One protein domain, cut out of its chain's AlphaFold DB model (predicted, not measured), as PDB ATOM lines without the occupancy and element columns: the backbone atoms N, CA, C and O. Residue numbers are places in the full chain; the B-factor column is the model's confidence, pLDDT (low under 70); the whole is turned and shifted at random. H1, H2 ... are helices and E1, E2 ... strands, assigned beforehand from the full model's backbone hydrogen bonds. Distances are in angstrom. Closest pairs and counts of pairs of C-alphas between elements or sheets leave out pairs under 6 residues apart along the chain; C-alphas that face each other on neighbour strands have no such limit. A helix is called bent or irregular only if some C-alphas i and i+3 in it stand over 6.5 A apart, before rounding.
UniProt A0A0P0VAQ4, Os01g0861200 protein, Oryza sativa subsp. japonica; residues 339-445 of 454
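This is residues 339 to 445 of the 454 residues of the protein "Os01g0861200 protein" of Oryza sativa subsp. japonica (UniProt A0A0P0VAQ4). A string of crossed helices, H1, H2, H3, H5 and H6, makes a loose body in which each helix touches the next; H3 is in the middle, and the small strand hairpin E1 and E2 packs on it. Residues 339 to 344 of H1 stick out at one end, and H5 and H6 form a helical hairpin at the other. The 107 printed residues, mostly helix by class, run H1 E1 E2 H2 H3 H4 H5 H6, with E1 and E2 antiparallel. The whole is only just loose, close to compact, with a radius of gyration of the C-alphas of 15.7 A and spans of 42 by 35 by 25 A.

H1, residues 339 to 351, begins at C-alpha 339 (-58.618, 6.225, 8.578) and is 18.4 A long. E1 is residues 360 to 364, E2 367 to 370 and H2 371 to 378. H3, residues 386 to 399, is 19.9 A long. H4 is residues 402 to 405. H5, residues 412 to 419, is only just irregular: C-alphas 413 and 416 are 6.6 A apart. H6, residues 427 to 439, is 18.3 A long and ends at C-alpha 439 (-40.039, -31.438, 21.669).

H1 touches H2 with residues 348 to 351 alone, at a steep tilt of 53 degrees, opposite ways; the closest C-alphas, of Cys 349 and Gly 375, are 4.5 A apart. In the hairpin E1 and E2, N 364 and O 367 are within hydrogen-bond range at 2.9 A. The closest C-alphas of E2 and H3, Cys 369 and Phe 387, are 5.4 A apart. H3 touches H2 about perpendicular, at 83 degrees; the closest C-alphas, of Phe 374 and Val 388, are 6.0 A apart. H3 touches H5 with residues 386 to 390 alone, closest at the C-alphas of Asn 386 and Gly 415, 5.2 A. H5 and H6 touch at a steep tilt of 43 degrees, opposite ways, closest at the C-alphas of Ile 414 and Val 430, 6.2 A. H3 and H4 meet only through their link. Every O i to N i+4 pair is within hydrogen-bond range in H1, H3 and H6, against 3 of 4 in H2 and 2 of 4 in H5; H4 is too short for such a pair.

The C-alphas of Gln 339 and Ser 428, the two farthest apart, are 44.1 A apart. The printed part has no cut, and no link is long. The model's pLDDT is under 70 at residues 400 to 413 and 434 to 445.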
ATOM      1  N   GLN A 339     -58.546   5.961  10.019       92.36
ATOM      2  CA  GLN A 339     -58.618   6.225   8.578       92.36
ATOM      3  C   GLN A 339     -57.345   5.758   7.854       92.36
ATOM      4  O   GLN A 339     -57.438   5.335   6.703       92.36
ATOM      5  N   TYR A 340     -56.194   5.805   8.533       92.06
ATOM      6  CA  TYR A 340     -54.920   5.314   8.019       92.06
ATOM      7  C   TYR A 340     -54.974   3.806   7.763       92.06
ATOM      8  O   TYR A 340     -54.730   3.373   6.640       92.06
ATOM      9  N   ASP A 341     -55.451   3.025   8.735       89.64
ATOM     10  CA  ASP A 341     -55.553   1.563   8.615       89.64
ATOM     11  C   ASP A 341     -56.411   1.150   7.414       89.64
ATOM     12  O   ASP A 341     -56.072   0.231   6.670       89.64
ATOM     13  N   ARG A 342     -57.512   1.876   7.162       91.31
ATOM     14  CA  ARG A 342     -58.364   1.639   5.983       91.31
ATOM     15  C   ARG A 342     -57.646   1.962   4.679       91.31
ATOM     16  O   ARG A 342     -57.888   1.298   3.674       91.31
ATOM     17  N   GLN A 343     -56.819   3.004   4.656       92.50
ATOM     18  CA  GLN A 343     -56.040   3.356   3.470       92.50
ATOM     19  C   GLN A 343     -54.972   2.305   3.186       92.50
ATOM     20  O   GLN A 343     -54.883   1.863   2.044       92.50
ATOM     21  N   VAL A 344     -54.241   1.861   4.211       92.42
ATOM     22  CA  VAL A 344     -53.244   0.786   4.102       92.42
ATOM     23  C   VAL A 344     -53.906  -0.495   3.604       92.42
ATOM     24  O   VAL A 344     -53.470  -1.054   2.602       92.42
ATOM     25  N   TYR A 345     -55.022  -0.899   4.215       92.60
ATOM     26  CA  TYR A 345     -55.812  -2.047   3.768       92.60
ATOM     27  C   TYR A 345     -56.197  -1.944   2.285       92.60
ATOM     28  O   TYR A 345     -55.904  -2.834   1.488       92.60
ATOM     29  N   ASN A 346     -56.801  -0.821   1.884       92.86
ATOM     30  CA  ASN A 346     -57.222  -0.609   0.502       92.86
ATOM     31  C   ASN A 346     -56.039  -0.571  -0.476       92.86
ATOM     32  O   ASN A 346     -56.184  -1.001  -1.618       92.86
ATOM     33  N   ALA A 347     -54.889  -0.035  -0.064       92.73
ATOM     34  CA  ALA A 347     -53.680  -0.016  -0.876       92.73
ATOM     35  C   ALA A 347     -53.150  -1.437  -1.084       92.73
ATOM     36  O   ALA A 347     -52.941  -1.837  -2.225       92.73
ATOM     37  N   VAL A 348     -53.036  -2.229  -0.018       93.66
ATOM     38  CA  VAL A 348     -52.596  -3.629  -0.075       93.66
ATOM     39  C   VAL A 348     -53.492  -4.459  -1.001       93.66
ATOM     40  O   VAL A 348     -52.981  -5.129  -1.896       93.66
ATOM     41  N   CYS A 349     -54.819  -4.358  -0.866       92.84
ATOM     42  CA  CYS A 349     -55.763  -5.076  -1.731       92.84
ATOM     43  C   CYS A 349     -55.751  -4.602  -3.197       92.84
ATOM     44  O   CYS A 349     -56.185  -5.334  -4.086       92.84
ATOM     45  N   LYS A 350     -55.299  -3.373  -3.474       93.11
ATOM     46  CA  LYS A 350     -55.093  -2.888  -4.849       93.11
ATOM     47  C   LYS A 350     -53.766  -3.376  -5.418       93.11
ATOM     48  O   LYS A 350     -53.728  -3.817  -6.563       93.11
ATOM     49  N   ILE A 351     -52.695  -3.333  -4.624       94.42
ATOM     50  CA  ILE A 351     -51.363  -3.800  -5.026       94.42
ATOM     51  C   ILE A 351     -51.399  -5.297  -5.343       94.42
ATOM     52  O   ILE A 351     -50.795  -5.714  -6.330       94.42
ATOM     53  N   SER A 352     -52.172  -6.086  -4.589       93.70
ATOM     54  CA  SER A 352     -52.342  -7.526  -4.827       93.70
ATOM     55  C   SER A 352     -52.966  -7.878  -6.181       93.70
ATOM     56  O   SER A 352     -52.864  -9.026  -6.592       93.70
ATOM     57  N   LYS A 353     -53.607  -6.917  -6.864       92.57
ATOM     58  CA  LYS A 353     -54.182  -7.062  -8.216       92.57
ATOM     59  C   LYS A 353     -53.400  -6.297  -9.288       92.57
ATOM     60  O   LYS A 353     -53.847  -6.193 -10.425       92.57
ATOM     61  N   SER A 354     -52.286  -5.682  -8.907       93.74
ATOM     62  CA  SER A 354     -51.444  -4.900  -9.806       93.74
ATOM     63  C   SER A 354     -50.283  -5.741 -10.333       93.74
ATOM     64  O   SER A 354     -50.008  -6.830  -9.833       93.74
ATOM     65  N   ASN A 355     -49.502  -5.177 -11.252       93.96
ATOM     66  CA  ASN A 355     -48.250  -5.783 -11.725       93.96
ATOM     67  C   ASN A 355     -47.207  -5.992 -10.605       93.96
ATOM     68  O   ASN A 355     -46.213  -6.684 -10.799       93.96
ATOM     69  N   PHE A 356     -47.419  -5.405  -9.422       92.54
ATOM     70  CA  PHE A 356     -46.547  -5.548  -8.256       92.54
ATOM     71  C   PHE A 356     -46.974  -6.669  -7.299       92.54
ATOM     72  O   PHE A 356     -46.373  -6.813  -6.235       92.54
ATOM     73  N   GLN A 357     -47.980  -7.473  -7.657       93.99
ATOM     74  CA  GLN A 357     -48.501  -8.550  -6.811       93.99
ATOM     75  C   GLN A 357     -47.428  -9.572  -6.386       93.99
ATOM     76  O   GLN A 357     -47.513 -10.147  -5.302       93.99
ATOM     77  N   ASP A 358     -46.399  -9.772  -7.214       94.30
ATOM     78  CA  ASP A 358     -45.322 -10.732  -6.967       94.30
ATOM     79  C   ASP A 358     -44.223 -10.224  -6.031       94.30
ATOM     80  O   ASP A 358     -43.352 -11.001  -5.629       94.30
ATOM     81  N   LYS A 359     -44.262  -8.942  -5.652       94.68
ATOM     82  CA  LYS A 359     -43.313  -8.369  -4.698       94.68
ATOM     83  C   LYS A 359     -43.611  -8.845  -3.279       94.68
ATOM     84  O   LYS A 359     -44.759  -9.115  -2.920       94.68
ATOM     85  N   VAL A 360     -42.559  -8.930  -2.469       94.37
ATOM     86  CA  VAL A 360     -42.658  -9.257  -1.044       94.37
ATOM     87  C   VAL A 360     -43.389  -8.122  -0.324       94.37
ATOM     88  O   VAL A 360     -43.004  -6.964  -0.447       94.37
ATOM     89  N   ALA A 361     -44.466  -8.460   0.384       93.15
ATOM     90  CA  ALA A 361     -45.253  -7.522   1.185       93.15
ATOM     91  C   ALA A 361     -44.762  -7.470   2.632       93.15
ATOM     92  O   ALA A 361     -44.721  -6.405   3.239       93.15
ATOM     93  N   VAL A 362     -44.410  -8.633   3.182       92.79
ATOM     94  CA  VAL A 362     -43.902  -8.775   4.546       92.79
ATOM     95  C   VAL A 362     -42.790  -9.806   4.531       92.79
ATOM     96  O   VAL A 362     -42.982 -10.885   3.973       92.79
ATOM     97  N   ASP A 363     -41.667  -9.487   5.165       92.98
ATOM     98  CA  ASP A 363     -40.563 -10.409   5.430       92.98
ATOM     99  C   ASP A 363     -40.176 -10.299   6.907       92.98
ATOM    100  O   ASP A 363     -39.902  -9.210   7.415       92.98
ATOM    101  N   ILE A 364     -40.216 -11.425   7.616       86.79
ATOM    102  CA  ILE A 364     -39.792 -11.530   9.008       86.79
ATOM    103  C   ILE A 364     -38.862 -12.729   9.119       86.79
ATOM    104  O   ILE A 364     -39.313 -13.875   9.094       86.79
ATOM    105  N   ASP A 365     -37.574 -12.463   9.320       82.44
ATOM    106  CA  ASP A 365     -36.542 -13.487   9.509       82.44
ATOM    107  C   ASP A 365     -36.539 -14.547   8.382       82.44
ATOM    108  O   ASP A 365     -36.432 -15.746   8.643       82.44
ATOM    109  N   GLY A 366     -36.743 -14.122   7.128       86.05
ATOM    110  CA  GLY A 366     -36.794 -14.990   5.948       86.05
ATOM    111  C   GLY A 366     -38.155 -15.649   5.700       86.05
ATOM    112  O   GLY A 366     -38.401 -16.171   4.605       86.05
ATOM    113  N   VAL A 367     -39.075 -15.605   6.673       86.04
ATOM    114  CA  VAL A 367     -40.476 -15.991   6.466       86.04
ATOM    115  C   VAL A 367     -41.200 -14.810   5.843       86.04
ATOM    116  O   VAL A 367     -41.448 -13.802   6.504       86.04
ATOM    117  N   HIS A 368     -41.574 -14.957   4.577       91.32
ATOM    118  CA  HIS A 368     -42.142 -13.866   3.804       91.32
ATOM    119  C   HIS A 368     -43.453 -14.245   3.110       91.32
ATOM    120  O   HIS A 368     -43.735 -15.412   2.829       91.32
ATOM    121  N   CYS A 369     -44.264 -13.232   2.813       93.47
ATOM    122  CA  CYS A 369     -45.450 -13.351   1.974       93.47
ATOM    123  C   CYS A 369     -45.476 -12.232   0.926       93.47
ATOM    124  O   CYS A 369     -44.989 -11.123   1.148       93.47
ATOM    125  N   LYS A 370     -46.017 -12.544  -0.252       95.44
ATOM    126  CA  LYS A 370     -46.124 -11.614  -1.382       95.44
ATOM    127  C   LYS A 370     -47.394 -10.776  -1.283       95.44
ATOM    128  O   LYS A 370     -48.347 -11.182  -0.621       95.44
ATOM    129  N   PHE A 371     -47.461  -9.656  -2.000       95.52
ATOM    130  CA  PHE A 371     -48.677  -8.837  -2.055       95.52
ATOM    131  C   PHE A 371     -49.890  -9.609  -2.566       95.52
ATOM    132  O   PHE A 371     -50.973  -9.417  -2.022       95.52
ATOM    133  N   TYR A 372     -49.712 -10.502  -3.545       95.10
ATOM    134  CA  TYR A 372     -50.764 -11.400  -4.017       95.10
ATOM    135  C   TYR A 372     -51.374 -12.185  -2.848       95.10
ATOM    136  O   TYR A 372     -52.548 -12.015  -2.542       95.10
ATOM    137  N   THR A 373     -50.567 -12.973  -2.128       94.58
ATOM    138  CA  THR A 373     -51.072 -13.823  -1.039       94.58
ATOM    139  C   THR A 373     -51.555 -13.013   0.157       94.58
ATOM    140  O   THR A 373     -52.560 -13.367   0.771       94.58
ATOM    141  N   PHE A 374     -50.880 -11.909   0.478       94.42
ATOM    142  CA  PHE A 374     -51.227 -11.045   1.599       94.42
ATOM    143  C   PHE A 374     -52.555 -10.318   1.368       94.42
ATOM    144  O   PHE A 374     -53.476 -10.459   2.168       94.42
ATOM    145  N   GLY A 375     -52.698  -9.596   0.255       93.90
ATOM    146  CA  GLY A 375     -53.923  -8.855  -0.047       93.90
ATOM    147  C   GLY A 375     -55.117  -9.756  -0.352       93.90
ATOM    148  O   GLY A 375     -56.233  -9.424   0.052       93.90
ATOM    149  N   ASP A 376     -54.896 -10.908  -0.995       92.57
ATOM    150  CA  ASP A 376     -55.968 -11.869  -1.273       92.57
ATOM    151  C   ASP A 376     -56.509 -12.528   0.003       92.57
ATOM    152  O   ASP A 376     -57.706 -12.773   0.094       92.57
ATOM    153  N   SER A 377     -55.669 -12.702   1.031       93.96
ATOM    154  CA  SER A 377     -56.090 -13.271   2.322       93.96
ATOM    155  C   SER A 377     -57.017 -12.360   3.132       93.96
ATOM    156  O   SER A 377     -57.774 -12.843   3.969       93.96
ATOM    157  N   PHE A 378     -56.953 -11.040   2.923       89.11
ATOM    158  CA  PHE A 378     -57.731 -10.065   3.697       89.11
ATOM    159  C   PHE A 378     -58.888  -9.430   2.916       89.11
ATOM    160  O   PHE A 378     -59.641  -8.628   3.481       89.11
ATOM    161  N   LYS A 379     -59.057  -9.747   1.627       88.55
ATOM    162  CA  LYS A 379     -60.204  -9.255   0.852       88.55
ATOM    163  C   LYS A 379     -61.518  -9.841   1.408       88.55
ATOM    164  O   LYS A 379     -61.508 -10.922   2.000       88.55
ATOM    165  N   PRO A 380     -62.669  -9.184   1.190       85.93
ATOM    166  CA  PRO A 380     -63.962  -9.811   1.447       85.93
ATOM    167  C   PRO A 380     -64.071 -11.108   0.633       85.93
ATOM    168  O   PRO A 380     -63.811 -11.092  -0.570       85.93
ATOM    169  N   SER A 381     -64.413 -12.219   1.289       87.15
ATOM    170  CA  SER A 381     -64.413 -13.574   0.701       87.15
ATOM    171  C   SER A 381     -63.027 -14.126   0.326       87.15
ATOM    172  O   SER A 381     -62.933 -15.055  -0.471       87.15
ATOM    173  N   GLY A 382     -61.949 -13.547   0.861       86.13
ATOM    174  CA  GLY A 382     -60.593 -14.063   0.710       86.13
ATOM    175  C   GLY A 382     -60.346 -15.324   1.526       86.13
ATOM    176  O   GLY A 382     -60.816 -15.439   2.658       86.13
ATOM    177  N   GLU A 383     -59.581 -16.249   0.955       89.57
ATOM    178  CA  GLU A 383     -59.077 -17.413   1.676       89.57
ATOM    179  C   GLU A 383     -57.726 -17.074   2.301       89.57
ATOM    180  O   GLU A 383     -56.835 -16.532   1.644       89.57
ATOM    181  N   LEU A 384     -57.567 -17.386   3.588       90.41
ATOM    182  CA  LEU A 384     -56.314 -17.139   4.287       90.41
ATOM    183  C   LEU A 384     -55.216 -18.023   3.692       90.41
ATOM    184  O   LEU A 384     -55.256 -19.243   3.801       90.41
ATOM    185  N   SER A 385     -54.200 -17.405   3.102       91.19
ATOM    186  CA  SER A 385     -53.047 -18.120   2.576       91.19
ATOM    187  C   SER A 385     -52.139 -18.615   3.703       91.19
ATOM    188  O   SER A 385     -51.840 -17.891   4.659       91.19
ATOM    189  N   ASN A 386     -51.603 -19.824   3.539       88.91
ATOM    190  CA  ASN A 386     -50.636 -20.416   4.458       88.91
ATOM    191  C   ASN A 386     -49.393 -19.529   4.669       88.91
ATOM    192  O   ASN A 386     -48.929 -19.369   5.795       88.91
ATOM    193  N   PHE A 387     -48.907 -18.844   3.629       91.08
ATOM    194  CA  PHE A 387     -47.782 -17.905   3.756       91.08
ATOM    195  C   PHE A 387     -48.077 -16.769   4.744       91.08
ATOM    196  O   PHE A 387     -47.217 -16.396   5.540       91.08
ATOM    197  N   VAL A 388     -49.305 -16.244   4.739       91.67
ATOM    198  CA  VAL A 388     -49.730 -15.188   5.670       91.67
ATOM    199  C   VAL A 388     -49.828 -15.735   7.088       91.67
ATOM    200  O   VAL A 388     -49.335 -15.098   8.018       91.67
ATOM    201  N   ALA A 389     -50.391 -16.935   7.257       88.65
ATOM    202  CA  ALA A 389     -50.426 -17.612   8.550       88.65
ATOM    203  C   ALA A 389     -49.010 -17.827   9.113       88.65
ATOM    204  O   ALA A 389     -48.767 -17.558  10.286       88.65
ATOM    205  N   CYS A 390     -48.052 -18.224   8.275       85.96
ATOM    206  CA  CYS A 390     -46.655 -18.413   8.666       85.96
ATOM    207  C   CYS A 390     -45.990 -17.114   9.121       85.96
ATOM    208  O   CYS A 390     -45.397 -17.075  10.198       85.96
ATOM    209  N   VAL A 391     -46.117 -16.041   8.334       88.43
ATOM    210  CA  VAL A 391     -45.594 -14.714   8.697       88.43
ATOM    211  C   VAL A 391     -46.214 -14.237  10.011       88.43
ATOM    212  O   VAL A 391     -45.505 -13.765  10.900       88.43
ATOM    213  N   PHE A 392     -47.529 -14.403  10.173       86.39
ATOM    214  CA  PHE A 392     -48.229 -14.019  11.394       86.39
ATOM    215  C   PHE A 392     -47.738 -14.810  12.607       86.39
ATOM    216  O   PHE A 392     -47.426 -14.230  13.648       86.39
ATOM    217  N   CYS A 393     -47.595 -16.127  12.475       81.37
ATOM    218  CA  CYS A 393     -47.004 -16.945  13.518       81.37
ATOM    219  C   CYS A 393     -45.595 -16.436  13.852       81.37
ATOM    220  O   CYS A 393     -45.252 -16.338  15.034       81.37
ATOM    221  N   ARG A 394     -44.759 -16.099  12.850       81.61
ATOM    222  CA  ARG A 394     -43.369 -15.649  13.072       81.61
ATOM    223  C   ARG A 394     -43.320 -14.316  13.804       81.61
ATOM    224  O   ARG A 394     -42.545 -14.168  14.750       81.61
ATOM    225  N   TYR A 395     -44.212 -13.395  13.454       82.99
ATOM    226  CA  TYR A 395     -44.430 -12.165  14.209       82.99
ATOM    227  C   TYR A 395     -44.773 -12.459  15.679       82.99
ATOM    228  O   TYR A 395     -44.141 -11.911  16.586       82.99
ATOM    229  N   MET A 396     -45.705 -13.382  15.934       80.00
ATOM    230  CA  MET A 396     -46.096 -13.770  17.295       80.00
ATOM    231  C   MET A 396     -44.942 -14.413  18.077       80.00
ATOM    232  O   MET A 396     -44.788 -14.130  19.263       80.00
ATOM    233  N   PHE A 397     -44.098 -15.217  17.423       75.25
ATOM    234  CA  PHE A 397     -42.896 -15.806  18.025       75.25
ATOM    235  C   PHE A 397     -41.908 -14.735  18.500       75.25
ATOM    236  O   PHE A 397     -41.320 -14.868  19.575       75.25
ATOM    237  N   ARG A 398     -41.739 -13.660  17.720       75.03
ATOM    238  CA  ARG A 398     -40.835 -12.551  18.052       75.03
ATOM    239  C   ARG A 398     -41.380 -11.691  19.190       75.03
ATOM    240  O   ARG A 398     -40.632 -11.338  20.099       75.03
ATOM    241  N   SER A 399     -42.682 -11.414  19.173       75.65
ATOM    242  CA  SER A 399     -43.364 -10.644  20.220       75.65
ATOM    243  C   SER A 399     -43.447 -11.411  21.541       75.65
ATOM    244  O   SER A 399     -43.239 -10.844  22.613       75.65
ATOM    245  N   CYS A 400     -43.727 -12.717  21.493       69.52
ATOM    246  CA  CYS A 400     -43.771 -13.567  22.673       69.52
ATOM    247  C   CYS A 400     -43.328 -14.999  22.347       69.52
ATOM    248  O   CYS A 400     -44.137 -15.839  21.944       69.52
ATOM    249  N   HIS A 401     -42.038 -15.279  22.573       68.15
ATOM    250  CA  HIS A 401     -41.461 -16.606  22.348       68.15
ATOM    251  C   HIS A 401     -42.328 -17.694  23.014       68.15
ATOM    252  O   HIS A 401     -42.746 -17.491  24.158       68.15
ATOM    253  N   PRO A 402     -42.573 -18.846  22.365       64.58
ATOM    254  CA  PRO A 402     -43.355 -19.959  22.907       64.58
ATOM    255  C   PRO A 402     -43.024 -20.349  24.347       64.58
ATOM    256  O   PRO A 402     -43.921 -20.622  25.137       64.58
ATOM    257  N   SER A 403     -41.743 -20.300  24.727       65.13
ATOM    258  CA  SER A 403     -41.319 -20.561  26.113       65.13
ATOM    259  C   SER A 403     -41.834 -19.534  27.131       65.13
ATOM    260  O   SER A 403     -42.013 -19.875  28.294       65.13
ATOM    261  N   LYS A 404     -42.078 -18.288  26.708       66.05
ATOM    262  CA  LYS A 404     -42.622 -17.201  27.535       66.05
ATOM    263  C   LYS A 404     -44.149 -17.156  27.478       66.05
ATOM    264  O   LYS A 404     -44.789 -17.030  28.515       66.05
ATOM    265  N   SER A 405     -44.734 -17.268  26.282       64.76
ATOM    266  CA  SER A 405     -46.193 -17.246  26.091       64.76
ATOM    267  C   SER A 405     -46.884 -18.534  26.534       64.76
ATOM    268  O   SER A 405     -48.105 -18.535  26.680       64.76
ATOM    269  N   LYS A 406     -46.127 -19.628  26.697       60.60
ATOM    270  CA  LYS A 406     -46.634 -21.004  26.797       60.60
ATOM    271  C   LYS A 406     -47.476 -21.429  25.576       60.60
ATOM    272  O   LYS A 406     -48.246 -22.378  25.671       60.60
ATOM    273  N   LYS A 407     -47.361 -20.736  24.431       54.78
ATOM    274  CA  LYS A 407     -48.077 -21.054  23.178       54.78
ATOM    275  C   LYS A 407     -47.105 -21.644  22.155       54.78
ATOM    276  O   LYS A 407     -46.125 -20.994  21.814       54.78
ATOM    277  N   HIS A 408     -47.369 -22.850  21.652       57.43
ATOM    278  CA  HIS A 408     -46.516 -23.517  20.659       57.43
ATOM    279  C   HIS A 408     -46.598 -22.852  19.272       57.43
ATOM    280  O   HIS A 408     -47.658 -22.374  18.873       57.43
ATOM    281  N   TYR A 409     -45.475 -22.829  18.541       57.19
ATOM    282  CA  TYR A 409     -45.420 -22.429  17.130       57.19
ATOM    283  C   TYR A 409     -45.609 -23.648  16.225       57.19
ATOM    284  O   TYR A 409     -45.124 -24.730  16.554       57.19
ATOM    285  N   PHE A 410     -46.252 -23.462  15.071       61.36
ATOM    286  CA  PHE A 410     -46.529 -24.535  14.118       61.36
ATOM    287  C   PHE A 410     -45.773 -24.356  12.809       61.36
ATOM    288  O   PHE A 410     -45.665 -23.251  12.285       61.36
ATOM    289  N   PHE A 411     -45.274 -25.461  12.261       65.10
ATOM    290  CA  PHE A 411     -44.671 -25.478  10.933       65.10
ATOM    291  C   PHE A 411     -45.688 -25.086   9.859       65.10
ATOM    292  O   PHE A 411     -46.850 -25.484   9.928       65.10
ATOM    293  N   SER A 412     -45.227 -24.388   8.820       64.69
ATOM    294  CA  SER A 412     -46.019 -24.018   7.639       64.69
ATOM    295  C   SER A 412     -46.778 -25.196   7.033       64.69
ATOM    296  O   SER A 412     -47.897 -25.044   6.564       64.69
ATOM    297  N   SER A 413     -46.203 -26.397   7.105       68.80
ATOM    298  CA  SER A 413     -46.815 -27.623   6.592       68.80
ATOM    299  C   SER A 413     -48.191 -27.926   7.185       68.80
ATOM    300  O   SER A 413     -48.955 -28.642   6.552       68.80
ATOM    301  N   ILE A 414     -48.507 -27.415   8.383       72.13
ATOM    302  CA  ILE A 414     -49.815 -27.632   9.003       72.13
ATOM    303  C   ILE A 414     -50.820 -26.520   8.742       72.13
ATOM    304  O   ILE A 414     -52.004 -26.728   8.982       72.13
ATOM    305  N   GLY A 415     -50.382 -25.362   8.239       72.30
ATOM    306  CA  GLY A 415     -51.295 -24.267   7.917       72.30
ATOM    307  C   GLY A 415     -52.397 -24.729   6.967       72.30
ATOM    308  O   GLY A 415     -53.570 -24.523   7.256       72.30
ATOM    309  N   ASP A 416     -52.037 -25.472   5.918       78.47
ATOM    310  CA  ASP A 416     -53.004 -26.019   4.960       78.47
ATOM    311  C   ASP A 416     -54.008 -26.973   5.621       78.47
ATOM    312  O   ASP A 416     -55.183 -26.970   5.276       78.47
ATOM    313  N   ASP A 417     -53.577 -27.788   6.584       80.95
ATOM    314  CA  ASP A 417     -54.465 -28.720   7.286       80.95
ATOM    315  C   ASP A 417     -55.369 -28.022   8.310       80.95
ATOM    316  O   ASP A 417     -56.504 -28.455   8.512       80.95
ATOM    317  N   LEU A 418     -54.897 -26.933   8.923       77.11
ATOM    318  CA  LEU A 418     -55.683 -26.098   9.836       77.11
ATOM    319  C   LEU A 418     -56.733 -25.246   9.110       77.11
ATOM    320  O   LEU A 418     -57.724 -24.865   9.727       77.11
ATOM    321  N   LEU A 419     -56.501 -24.926   7.836       79.10
ATOM    322  CA  LEU A 419     -57.406 -24.126   7.008       79.10
ATOM    323  C   LEU A 419     -58.487 -24.958   6.306       79.10
ATOM    324  O   LEU A 419     -59.505 -24.404   5.898       79.10
ATOM    325  N   LYS A 420     -58.279 -26.269   6.157       82.75
ATOM    326  CA  LYS A 420     -59.271 -27.190   5.586       82.75
ATOM    327  C   LYS A 420     -60.456 -27.400   6.527       82.75
ATOM    328  O   LYS A 420     -60.343 -27.292   7.748       82.75
ATOM    329  N   ASP A 421     -61.581 -27.808   5.943       80.61
ATOM    330  CA  ASP A 421     -62.721 -28.307   6.703       80.61
ATOM    331  C   ASP A 421     -62.331 -29.503   7.577       80.61
ATOM    332  O   ASP A 421     -61.578 -30.387   7.158       80.61
ATOM    333  N   ARG A 422     -62.941 -29.587   8.767       81.73
ATOM    334  CA  ARG A 422     -62.715 -30.654   9.759       81.73
ATOM    335  C   ARG A 422     -62.808 -32.068   9.168       81.73
ATOM    336  O   ARG A 422     -62.159 -32.970   9.679       81.73
ATOM    337  N   SER A 423     -63.611 -32.286   8.129       84.06
ATOM    338  CA  SER A 423     -63.740 -33.592   7.467       84.06
ATOM    339  C   SER A 423     -62.529 -33.970   6.604       84.06
ATOM    340  O   SER A 423     -62.281 -35.157   6.408       84.06
ATOM    341  N   MET A 424     -61.784 -32.985   6.095       83.63
ATOM    342  CA  MET A 424     -60.640 -33.147   5.187       83.63
ATOM    343  C   MET A 424     -59.285 -32.985   5.888       83.63
ATOM    344  O   MET A 424     -58.249 -33.354   5.334       83.63
ATOM    345  N   THR A 425     -59.274 -32.429   7.100       85.48
ATOM    346  CA  THR A 425     -58.065 -32.241   7.904       85.48
ATOM    347  C   THR A 425     -57.472 -33.573   8.360       85.48
ATOM    348  O   THR A 425     -58.120 -34.378   9.033       85.48
ATOM    349  N   ASN A 426     -56.181 -33.782   8.092       83.55
ATOM    350  CA  ASN A 426     -55.449 -34.912   8.652       83.55
ATOM    351  C   ASN A 426     -55.005 -34.620  10.096       83.55
ATOM    352  O   ASN A 426     -53.861 -34.238  10.354       83.55
ATOM    353  N   PHE A 427     -55.892 -34.853  11.064       83.40
ATOM    354  CA  PHE A 427     -55.592 -34.630  12.483       83.40
ATOM    355  C   PHE A 427     -54.386 -35.416  13.003       83.40
ATOM    356  O   PHE A 427     -53.750 -34.974  13.956       83.40
ATOM    357  N   SER A 428     -54.027 -36.546  12.384       85.12
ATOM    358  CA  SER A 428     -52.830 -37.294  12.784       85.12
ATOM    359  C   SER A 428     -51.541 -36.539  12.442       85.12
ATOM    360  O   SER A 428     -50.620 -36.496  13.260       85.12
ATOM    361  N   ALA A 429     -51.499 -35.875  11.281       80.22
ATOM    362  CA  ALA A 429     -50.389 -35.018  10.880       80.22
ATOM    363  C   ALA A 429     -50.327 -33.765  11.762       80.22
ATOM    364  O   ALA A 429     -49.259 -33.448  12.285       80.22
ATOM    365  N   VAL A 430     -51.483 -33.135  12.021       77.97
ATOM    366  CA  VAL A 430     -51.609 -31.999  12.952       77.97
ATOM    367  C   VAL A 430     -51.053 -32.383  14.313       77.97
ATOM    368  O   VAL A 430     -50.098 -31.768  14.782       77.97
ATOM    369  N   LYS A 431     -51.560 -33.462  14.913       78.79
ATOM    370  CA  LYS A 431     -51.106 -33.936  16.221       78.79
ATOM    371  C   LYS A 431     -49.598 -34.191  16.244       78.79
ATOM    372  O   LYS A 431     -48.922 -33.714  17.147       78.79
ATOM    373  N   LYS A 432     -49.047 -34.865  15.229       79.51
ATOM    374  CA  LYS A 432     -47.603 -35.129  15.134       79.51
ATOM    375  C   LYS A 432     -46.775 -33.841  15.063       79.51
ATOM    376  O   LYS A 432     -45.702 -33.783  15.660       79.51
ATOM    377  N   CYS A 433     -47.255 -32.812  14.367       73.33
ATOM    378  CA  CYS A 433     -46.603 -31.503  14.327       73.33
ATOM    379  C   CYS A 433     -46.635 -30.799  15.690       73.33
ATOM    380  O   CYS A 433     -45.626 -30.218  16.080       73.33
ATOM    381  N   PHE A 434     -47.750 -30.875  16.426       68.82
ATOM    382  CA  PHE A 434     -47.864 -30.319  17.782       68.82
ATOM    383  C   PHE A 434     -46.949 -31.053  18.773       68.82
ATOM    384  O   PHE A 434     -46.178 -30.411  19.488       68.82
ATOM    385  N   ASP A 435     -46.968 -32.387  18.755       69.15
ATOM    386  CA  ASP A 435     -46.100 -33.222  19.587       69.15
ATOM    387  C   ASP A 435     -44.620 -32.922  19.268       69.15
ATOM    388  O   ASP A 435     -43.820 -32.658  20.165       69.15
ATOM    389  N   GLY A 436     -44.256 -32.840  17.983       68.42
ATOM    390  CA  GLY A 436     -42.901 -32.499  17.541       68.42
ATOM    391  C   GLY A 436     -42.461 -31.082  17.920       68.42
ATOM    392  O   GLY A 436     -41.322 -30.892  18.340       68.42
ATOM    393  N   ALA A 437     -43.348 -30.090  17.823       65.47
ATOM    394  CA  ALA A 437     -43.055 -28.707  18.201       65.47
ATOM    395  C   ALA A 437     -42.853 -28.539  19.715       65.47
ATOM    396  O   ALA A 437     -42.071 -27.686  20.131       65.47
ATOM    397  N   SER A 438     -43.519 -29.348  20.544       61.19
ATOM    398  CA  SER A 438     -43.274 -29.361  21.993       61.19
ATOM    399  C   SER A 438     -41.898 -29.932  22.361       61.19
ATOM    400  O   SER A 438     -41.301 -29.505  23.346       61.19
ATOM    401  N   LEU A 439     -41.373 -30.843  21.535       62.45
ATOM    402  CA  LEU A 439     -40.039 -31.438  21.669       62.45
ATOM    403  C   LEU A 439     -38.939 -30.640  20.953       62.45
ATOM    404  O   LEU A 439     -37.753 -30.923  21.139       62.45
ATOM    405  N   ALA A 440     -39.312 -29.680  20.103       60.39
ATOM    406  CA  ALA A 440     -38.362 -28.895  19.338       60.39
ATOM    407  C   ALA A 440     -37.480 -28.069  20.281       60.39
ATOM    408  O   ALA A 440     -37.955 -27.402  21.202       60.39
ATOM    409  N   ARG A 441     -36.170 -28.103  20.023       60.21
ATOM    410  CA  ARG A 441     -35.212 -27.256  20.728       60.21
ATOM    411  C   ARG A 441     -35.604 -25.784  20.558       60.21
ATOM    412  O   ARG A 441     -36.009 -25.391  19.461       60.21
ATOM    413  N   PRO A 442     -35.472 -24.950  21.601       57.58
ATOM    414  CA  PRO A 442     -35.617 -23.513  21.440       57.58
ATOM    415  C   PRO A 442     -34.700 -23.026  20.315       57.58
ATOM    416  O   PRO A 442     -33.535 -23.407  20.283       57.58
ATOM    417  N   VAL A 443     -35.199 -22.190  19.404       53.99
ATOM    418  CA  VAL A 443     -34.455 -21.771  18.198       53.99
ATOM    419  C   VAL A 443     -33.088 -21.158  18.537       53.99
ATOM    420  O   VAL A 443     -32.123 -21.413  17.839       53.99
ATOM    421  N   HIS A 444     -32.965 -20.463  19.673       50.89
ATOM    422  CA  HIS A 444     -31.690 -19.916  20.166       50.89
ATOM    423  C   HIS A 444     -30.663 -20.971  20.632       50.89
ATOM    424  O   HIS A 444     -29.548 -20.619  20.995       50.89
ATOM    425  N   THR A 445     -31.050 -22.246  20.693       54.25
ATOM    426  CA  THR A 445     -30.171 -23.398  20.977       54.25
ATOM    427  C   THR A 445     -29.921 -24.257  19.739       54.25
ATOM    428  O   THR A 445     -29.216 -25.268  19.812       54.25
TER     429      THR A 445